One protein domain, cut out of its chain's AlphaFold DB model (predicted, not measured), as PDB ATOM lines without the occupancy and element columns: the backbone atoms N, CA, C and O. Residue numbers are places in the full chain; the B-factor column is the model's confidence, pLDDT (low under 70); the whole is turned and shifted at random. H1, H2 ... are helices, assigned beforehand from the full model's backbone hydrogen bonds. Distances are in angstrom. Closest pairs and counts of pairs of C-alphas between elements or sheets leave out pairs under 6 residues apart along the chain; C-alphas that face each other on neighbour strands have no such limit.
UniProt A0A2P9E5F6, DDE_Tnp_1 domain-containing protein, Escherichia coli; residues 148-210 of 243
ATOM      1  N   TRP A 148      36.000  22.948 -49.615       89.25
ATOM      2  CA  TRP A 148      35.907  22.640 -51.056       89.25
ATOM      3  C   TRP A 148      36.793  23.568 -51.913       89.25
ATOM      4  O   TRP A 148      36.533  23.849 -53.086       89.25
ATOM      5  N   GLN A 149      37.854  24.104 -51.310       92.31
ATOM      6  CA  GLN A 149      38.643  25.185 -51.888       92.31
ATOM      7  C   GLN A 149      39.599  24.587 -52.922       92.31
ATOM      8  O   GLN A 149      40.415  23.731 -52.599       92.31
ATOM      9  N   LYS A 150      39.522  25.063 -54.170       92.94
ATOM     10  CA  LYS A 150      40.233  24.450 -55.307       92.94
ATOM     11  C   LYS A 150      41.737  24.743 -55.365       92.94
ATOM     12  O   LYS A 150      42.448  24.087 -56.115       92.94
ATOM     13  N   THR A 151      42.237  25.727 -54.614       95.69
ATOM     14  CA  THR A 151      43.664  26.089 -54.604       95.69
ATOM     15  C   THR A 151      44.226  26.096 -53.187       95.69
ATOM     16  O   THR A 151      43.535  26.454 -52.227       95.69
ATOM     17  N   ARG A 152      45.519  25.765 -53.059       95.12
ATOM     18  CA  ARG A 152      46.231  25.766 -51.771       95.12
ATOM     19  C   ARG A 152      46.141  27.124 -51.079       95.12
ATOM     20  O   ARG A 152      45.844  27.191 -49.894       95.12
ATOM     21  N   GLN A 153      46.359  28.214 -51.812       95.94
ATOM     22  CA  GLN A 153      46.341  29.557 -51.232       95.94
ATOM     23  C   GLN A 153      44.964  29.917 -50.656       95.94
ATOM     24  O   GLN A 153      44.883  30.421 -49.536       95.94
ATOM     25  N   THR A 154      43.885  29.623 -51.385       94.12
ATOM     26  CA  THR A 154      42.519  29.886 -50.915       94.12
ATOM     27  C   THR A 154      42.169  29.013 -49.717       94.12
ATOM     28  O   THR A 154      41.590  29.517 -48.756       94.12
ATOM     29  N   LEU A 155      42.573  27.737 -49.725       94.06
ATOM     30  CA  LEU A 155      42.396  26.846 -48.580       94.06
ATOM     31  C   LEU A 155      43.125  27.380 -47.342       94.06
ATOM     32  O   LEU A 155      42.512  27.502 -46.288       94.06
ATOM     33  N   HIS A 156      44.398  27.762 -47.475       94.25
ATOM     34  CA  HIS A 156      45.172  28.326 -46.369       94.25
ATOM     35  C   HIS A 156      44.509  29.589 -45.810       94.25
ATOM     36  O   HIS A 156      44.302  29.667 -44.602       94.25
ATOM     37  N   ARG A 157      44.126  30.553 -46.659       93.81
ATOM     38  CA  ARG A 157      43.443  31.780 -46.208       93.81
ATOM     39  C   ARG A 157      42.156  31.465 -45.453       93.81
ATOM     40  O   ARG A 157      41.931  31.999 -44.373       93.81
ATOM     41  N   TRP A 158      41.342  30.572 -46.008       92.44
ATOM     42  CA  TRP A 158      40.081  30.168 -45.405       92.44
ATOM     43  C   TRP A 158      40.289  29.486 -44.041       92.44
ATOM     44  O   TRP A 158      39.650  29.879 -43.072       92.44
ATOM     45  N   VAL A 159      41.238  28.548 -43.929       93.19
ATOM     46  CA  VAL A 159      41.579  27.878 -42.660       93.19
ATOM     47  C   VAL A 159      42.000  28.891 -41.596       93.19
ATOM     48  O   VAL A 159      41.483  28.844 -40.481       93.19
ATOM     49  N   HIS A 160      42.890  29.830 -41.930       93.25
ATOM     50  CA  HIS A 160      43.370  30.823 -40.965       93.25
ATOM     51  C   HIS A 160      42.250  31.766 -40.515       93.25
ATOM     52  O   HIS A 160      42.123  32.016 -39.320       93.25
ATOM     53  N   LEU A 161      41.392  32.233 -41.431       92.44
ATOM     54  CA  LEU A 161      40.224  33.051 -41.076       92.44
ATOM     55  C   LEU A 161      39.278  32.308 -40.125       92.44
ATOM     56  O   LEU A 161      38.838  32.877 -39.126       92.44
ATOM     57  N   THR A 162      39.012  31.027 -40.388       92.00
ATOM     58  CA  THR A 162      38.190  30.180 -39.513       92.00
ATOM     59  C   THR A 162      38.829  30.005 -38.131       92.00
ATOM     60  O   THR A 162      38.137  30.122 -37.121       92.00
ATOM     61  N   MET A 163      40.146  29.774 -38.058       93.38
ATOM     62  CA  MET A 163      40.871  29.649 -36.784       93.38
ATOM     63  C   MET A 163      40.872  30.951 -35.978       93.38
ATOM     64  O   MET A 163      40.653  30.914 -34.769       93.38
ATOM     65  N   VAL A 164      41.066  32.098 -36.637       94.44
ATOM     66  CA  VAL A 164      40.977  33.416 -35.991       94.44
ATOM     67  C   VAL A 164      39.561  33.652 -35.469       94.44
ATOM     68  O   VAL A 164      39.401  34.022 -34.311       94.44
ATOM     69  N   GLY A 165      38.526  33.368 -36.267       92.69
ATOM     70  CA  GLY A 165      37.131  33.482 -35.831       92.69
ATOM     71  C   GLY A 165      36.809  32.609 -34.613       92.69
ATOM     72  O   GLY A 165      36.150  33.069 -33.675       92.69
ATOM     73  N   TYR A 166      37.322  31.374 -34.590       93.06
ATOM     74  CA  TYR A 166      37.235  30.498 -33.422       93.06
ATOM     75  C   TYR A 166      37.907  31.128 -32.204       93.06
ATOM     76  O   TYR A 166      37.262  31.265 -31.164       93.06
ATOM     77  N   GLY A 167      39.164  31.558 -32.343       93.06
ATOM     78  CA  GLY A 167      39.935  32.176 -31.264       93.06
ATOM     79  C   GLY A 167      39.253  33.419 -30.696       93.06
ATOM     80  O   GLY A 167      39.075  33.513 -29.487       93.06
ATOM     81  N   LEU A 168      38.768  34.318 -31.556       93.25
ATOM     82  CA  LEU A 168      38.026  35.512 -31.142       93.25
ATOM     83  C   LEU A 168      36.764  35.155 -30.353       93.25
ATOM     84  O   LEU A 168      36.470  35.786 -29.345       93.25
ATOM     85  N   THR A 169      36.038  34.114 -30.763       92.62
ATOM     86  CA  THR A 169      34.836  33.675 -30.041       92.62
ATOM     87  C   THR A 169      35.180  33.087 -28.666       92.62
ATOM     88  O   THR A 169      34.429  33.291 -27.715       92.62
ATOM     89  N   GLN A 170      36.315  32.389 -28.540       91.75
ATOM     90  CA  GLN A 170      36.818  31.932 -27.238       91.75
ATOM     91  C   GLN A 170      37.214  33.118 -26.354       91.75
ATOM     92  O   GLN A 170      36.784  33.181 -25.208       91.75
ATOM     93  N   LEU A 171      37.946  34.096 -26.891       92.25
ATOM     94  CA  LEU A 171      38.332  35.299 -26.149       92.25
ATOM     95  C   LEU A 171      37.111  36.093 -25.671       92.25
ATOM     96  O   LEU A 171      37.078  36.514 -24.521       92.25
ATOM     97  N   LEU A 172      36.070  36.226 -26.501       91.81
ATOM     98  CA  LEU A 172      34.812  36.856 -26.090       91.81
ATOM     99  C   LEU A 172      34.151  36.130 -24.912       91.81
ATOM    100  O   LEU A 172      33.507  36.775 -24.097       91.81
ATOM    101  N   SER A 173      34.317  34.811 -24.775       89.88
ATOM    102  CA  SER A 173      33.778  34.094 -23.611       89.88
ATOM    103  C   SER A 173      34.486  34.433 -22.297       89.88
ATOM    104  O   SER A 173      33.911  34.224 -21.235       89.88
ATOM    105  N   CYS A 174      35.688  35.010 -22.368       89.38
ATOM    106  CA  CYS A 174      36.441  35.493 -21.213       89.38
ATOM    107  C   CYS A 174      36.152  36.964 -20.874       89.38
ATOM    108  O   CYS A 174      36.656  37.457 -19.870       89.38
ATOM    109  N   VAL A 175      35.386  37.684 -21.705       89.25
ATOM    110  CA  VAL A 175      35.101  39.110 -21.512       89.25
ATOM    111  C   VAL A 175      33.709  39.287 -20.919       89.25
ATOM    112  O   VAL A 175      32.706  38.831 -21.473       89.25
ATOM    113  N   GLU A 176      33.625  40.029 -19.819       85.50
ATOM    114  CA  GLU A 176      32.349  40.443 -19.248       85.50
ATOM    115  C   GLU A 176      31.909  41.773 -19.860       85.50
ATOM    116  O   GLU A 176      32.479  42.828 -19.602       85.50
ATOM    117  N   SER A 177      30.885  41.728 -20.716       88.81
ATOM    118  CA  SER A 177      30.315  42.921 -21.345       88.81
ATOM    119  C   SER A 177      28.798  42.795 -21.493       88.81
ATOM    120  O   SER A 177      28.317  41.703 -21.826       88.81
ATOM    121  N   PRO A 178      28.030  43.893 -21.332       88.69
ATOM    122  CA  PRO A 178      26.595  43.910 -21.617       88.69
ATOM    123  C   PRO A 178      26.263  43.458 -23.046       88.69
ATOM    124  O   PRO A 178      25.296  42.728 -23.254       88.69
ATOM    125  N   ALA A 179      27.104  43.807 -24.027       88.69
ATOM    126  CA  ALA A 179      26.915  43.394 -25.418       88.69
ATOM    127  C   ALA A 179      26.997  41.864 -25.585       88.69
ATOM    128  O   ALA A 179      26.236  41.267 -26.346       88.69
ATOM    129  N   ILE A 180      27.890  41.214 -24.835       88.31
ATOM    130  CA  ILE A 180      28.046  39.754 -24.837       88.31
ATOM    131  C   ILE A 180      26.864  39.089 -24.123       88.31
ATOM    132  O   ILE A 180      26.388  38.045 -24.568       88.31
ATOM    133  N   SER A 181      26.352  39.699 -23.049       86.44
ATOM    134  CA  SER A 181      25.117  39.248 -22.394       86.44
ATOM    135  C   SER A 181      23.933  39.253 -23.362       86.44
ATOM    136  O   SER A 181      23.206  38.262 -23.434       86.44
ATOM    137  N   GLU A 182      23.781  40.315 -24.159       88.75
ATOM    138  CA  GLU A 182      22.688  40.422 -25.132       88.75
ATOM    139  C   GLU A 182      22.778  39.339 -26.220       88.75
ATOM    140  O   GLU A 182      21.772  38.716 -26.564       88.75
ATOM    141  N   LEU A 183      23.986  39.012 -26.700       88.62
ATOM    142  CA  LEU A 183      24.186  37.911 -27.656       88.62
ATOM    143  C   LEU A 183      23.700  36.555 -27.110       88.62
ATOM    144  O   LEU A 183      23.215  35.716 -27.874       88.62
ATOM    145  N   CYS A 184      23.792  36.342 -25.796       87.88
ATOM    146  CA  CYS A 184      23.390  35.104 -25.126       87.88
ATOM    147  C   CYS A 184      21.901  35.056 -24.732       87.88
ATOM    148  O   CYS A 184      21.422  34.000 -24.305       87.88
ATOM    149  N   ARG A 185      21.140  36.145 -24.924       85.94
ATOM    150  CA  ARG A 185      19.726  36.275 -24.513       85.94
ATOM    151  C   ARG A 185      18.791  35.239 -25.141       85.94
ATOM    152  O   ARG A 185      17.705  34.987 -24.636       85.94
ATOM    153  N   HIS A 186      19.213  34.576 -26.215       85.88
ATOM    154  CA  HIS A 186      18.433  33.531 -26.876       85.88
ATOM    155  C   HIS A 186      18.178  32.265 -26.033       85.88
ATOM    156  O   HIS A 186      17.447  31.384 -26.484       85.88
ATOM    157  N   SER A 187      18.840  32.105 -24.880       82.56
ATOM    158  CA  SER A 187      18.695  30.940 -23.992       82.56
ATOM    159  C   SER A 187      18.411  31.368 -22.547       82.56
ATOM    160  O   SER A 187      19.231  31.097 -21.671       82.56
ATOM    161  N   PRO A 188      17.261  32.022 -22.283       78.94
ATOM    162  CA  PRO A 188      16.934  32.586 -20.970       78.94
ATOM    163  C   PRO A 188      16.774  31.531 -19.865       78.94
ATOM    164  O   PRO A 188      16.981  31.832 -18.699       78.94
ATOM    165  N   TRP A 189      16.482  30.276 -20.216       82.56
ATOM    166  CA  TRP A 189      16.359  29.150 -19.278       82.56
ATOM    167  C   TRP A 189      17.706  28.606 -18.755       82.56
ATOM    168  O   TRP A 189      17.741  27.553 -18.125       82.56
ATOM    169  N   ARG A 190      18.832  29.278 -19.037       76.31
ATOM    170  CA  ARG A 190      20.158  28.980 -18.461       76.31
ATOM    171  C   ARG A 190      20.714  30.196 -17.695       76.31
ATOM    172  O   ARG A 190      21.724  30.745 -18.130       76.31
ATOM    173  N   PRO A 191      20.071  30.636 -16.600       64.44
ATOM    174  CA  PRO A 191      20.493  31.834 -15.874       64.44
ATOM    175  C   PRO A 191      21.815  31.646 -15.108       64.44
ATOM    176  O   PRO A 191      22.617  32.571 -15.063       64.44
ATOM    177  N   GLU A 192      22.076  30.452 -14.566       68.12
ATOM    178  CA  GLU A 192      23.217  30.190 -13.666       68.12
ATOM    179  C   GLU A 192      24.442  29.570 -14.360       68.12
ATOM    180  O   GLU A 192      25.505  29.420 -13.760       68.12
ATOM    181  N   ASN A 193      24.330  29.195 -15.638       71.50
ATOM    182  CA  ASN A 193      25.437  28.559 -16.345       71.50
ATOM    183  C   ASN A 193      26.454  29.596 -16.847       71.50
ATOM    184  O   ASN A 193      26.055  30.616 -17.418       71.50
ATOM    185  N   PRO A 194      27.764  29.292 -16.774       74.50
ATOM    186  CA  PRO A 194      28.784  30.148 -17.359       74.50
ATOM    187  C   PRO A 194      28.550  30.318 -18.864       74.50
ATOM    188  O   PRO A 194      28.204  29.370 -19.581       74.50
ATOM    189  N   ARG A 195      28.745  31.551 -19.342       82.44
ATOM    190  CA  ARG A 195      28.589  31.915 -20.752       82.44
ATOM    191  C   ARG A 195      29.610  31.157 -21.589       82.44
ATOM    192  O   ARG A 195      30.813  31.290 -21.405       82.44
ATOM    193  N   THR A 196      29.121  30.369 -22.537       87.62
ATOM    194  CA  THR A 196      29.985  29.558 -23.400       87.62
ATOM    195  C   THR A 196      30.242  30.246 -24.737       87.62
ATOM    196  O   THR A 196      29.352  30.879 -25.312       87.62
ATOM    197  N   ALA A 197      31.423  30.017 -25.317       89.12
ATOM    198  CA  ALA A 197      31.741  30.432 -26.686       89.12
ATOM    199  C   ALA A 197      30.694  29.943 -27.714       89.12
ATOM    200  O   ALA A 197      30.424  30.608 -28.713       89.12
ATOM    201  N   GLY A 198      30.045  28.801 -27.460       88.75
ATOM    202  CA  GLY A 198      28.959  28.283 -28.296       88.75
ATOM    203  C   GLY A 198      27.684  29.135 -28.267       88.75
ATOM    204  O   GLY A 198      27.050  29.303 -29.310       88.75
ATOM    205  N   GLN A 199      27.307  29.691 -27.109       89.44
ATOM    206  CA  GLN A 199      26.179  30.629 -27.004       89.44
ATOM    207  C   GLN A 199      26.503  31.940 -27.717       89.44
ATOM    208  O   GLN A 199      25.725  32.386 -28.554       89.44
ATOM    209  N   ILE A 200      27.698  32.485 -27.481       91.75
ATOM    210  CA  ILE A 200      28.165  33.704 -28.152       91.75
ATOM    211  C   ILE A 200      28.135  33.513 -29.670       91.75
ATOM    212  O   ILE A 200      27.546  34.321 -30.385       91.75
ATOM    213  N   ARG A 201      28.667  32.392 -30.174       91.56
ATOM    214  CA  ARG A 201      28.603  32.046 -31.600       91.56
ATOM    215  C   ARG A 201      27.170  32.028 -32.131       91.56
ATOM    216  O   ARG A 201      26.922  32.562 -33.206       91.56
ATOM    217  N   LYS A 202      26.227  31.404 -31.417       90.25
ATOM    218  CA  LYS A 202      24.815  31.352 -31.835       90.25
ATOM    219  C   LYS A 202      24.190  32.748 -31.881       90.25
ATOM    220  O   LYS A 202      23.484  33.048 -32.843       90.25
ATOM    221  N   GLY A 203      24.482  33.600 -30.899       91.44
ATOM    222  CA  GLY A 203      24.108  35.014 -30.906       91.44
ATOM    223  C   GLY A 203      24.662  35.754 -32.122       91.44
ATOM    224  O   GLY A 203      23.901  36.371 -32.865       91.44
ATOM    225  N   LEU A 204      25.963  35.610 -32.394       91.31
ATOM    226  CA  LEU A 204      26.628  36.224 -33.550       91.31
ATOM    227  C   LEU A 204      26.034  35.743 -34.877       91.31
ATOM    228  O   LEU A 204      25.760  36.555 -35.753       91.31
ATOM    229  N   VAL A 205      25.768  34.441 -35.021       89.69
ATOM    230  CA  VAL A 205      25.111  33.890 -36.217       89.69
ATOM    231  C   VAL A 205      23.729  34.509 -36.413       89.69
ATOM    232  O   VAL A 205      23.379  34.844 -37.540       89.69
ATOM    233  N   ARG A 206      22.949  34.710 -35.343       89.19
ATOM    234  CA  ARG A 206      21.644  35.386 -35.433       89.19
ATOM    235  C   ARG A 206      21.784  36.853 -35.818       89.19
ATOM    236  O   ARG A 206      21.021  37.312 -36.660       89.19
ATOM    237  N   HIS A 207      22.750  37.560 -35.238       88.75
ATOM    238  CA  HIS A 207      22.997  38.970 -35.529       88.75
ATOM    239  C   HIS A 207      23.430  39.173 -36.989       88.75
ATOM    240  O   HIS A 207      22.879  40.004 -37.707       88.75
ATOM    241  N   PHE A 208      24.346  38.335 -37.477       87.81
ATOM    242  CA  PHE A 208      24.873  38.413 -38.837       87.81
ATOM    243  C   PHE A 208      24.065  37.633 -39.880       87.81
ATOM    244  O   PHE A 208      24.438  37.643 -41.051       87.81
ATOM    245  N   ARG A 209      22.936  36.998 -39.525       85.06
ATOM    246  CA  ARG A 209      22.137  36.184 -40.470       85.06
ATOM    247  C   ARG A 209      21.655  36.964 -41.699       85.06
ATOM    248  O   ARG A 209      21.343  36.372 -42.725       85.06
ATOM    249  N   HIS A 210      21.566  38.287 -41.576       83.81
ATOM    250  CA  HIS A 210      21.120  39.194 -42.632       83.81
ATOM    251  C   HIS A 210      22.271  39.752 -43.485       83.81
ATOM    252  O   HIS A 210      22.020  40.398 -44.502       83.81
TER     253      HIS A 210
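What this domain is: This is residues 148 to 210 of the 243 residues of the protein "DDE_Tnp_1 domain-containing protein" of Escherichia coli (UniProt A0A2P9E5F6). One long helix, H1, makes a long arm, and at its far end sits a small head of two short helices, H2 and H3, which meet about perpendicular, with a loop of residues 185 to 196. Residues 150 to 156, of which 152 to 156 belong to H1, stick out free, as do residues 159 to 164 of H1 and residues 188 to 193 of the loop. The printed part has 63 residues, with three named helices in the order H1, H2, H3 and no named strand; the class is all helix. It is loose, with a radius of gyration of the C-alphas of 14.5 A, and elongated, spanning 45 by 25 by 16 A.

How they stand to each other: Start with H1, residues 152 to 173, and look near its end for H2, residues 178 to 184: the two are close but not clearly touching, the closest C-alphas, of Leu 172 and Ile 180, being 7.5 A apart. Residues 169 to 173 of H1 alone touch H3, residues 197 to 208, and there the closest C-alphas, of Ser 173 and Ala 197, are 5.2 A apart. H1 and H3 run opposite ways at a steep tilt of 68 degrees, only just short of about perpendicular. H2 touches H3 at residues 199 to 204 of H3 alone; the closest C-alphas, of Leu 183 and Gly 203, are 4.4 A apart, and the lines stand about perpendicular, at 87 degrees. In H1, H2 and H3 every O i to N i+4 pair is within hydrogen-bond range.

Where its parts are: Find C-alpha 152 at (46.231, 25.766, -51.771); from there H1 runs 31.9 A to C-alpha 173 at (33.778, 34.094, -23.611). H2, from Pro 178 to Cys 184, is 10.0 A long. H3 runs 16.1 A from Ala 197 to C-alpha 208 at (24.873, 38.413, -38.837).

The domain as a whole: The two C-alphas farthest apart, of Thr 151 and Glu 192, lie 45.9 A from each other. The printed part has no cut; the link from H1 to H2 is tight and that from H2 to H3, 12 residues, is long. Look at residues 191 to 192 for pLDDT under 70; the mean of the printed part is 88.5.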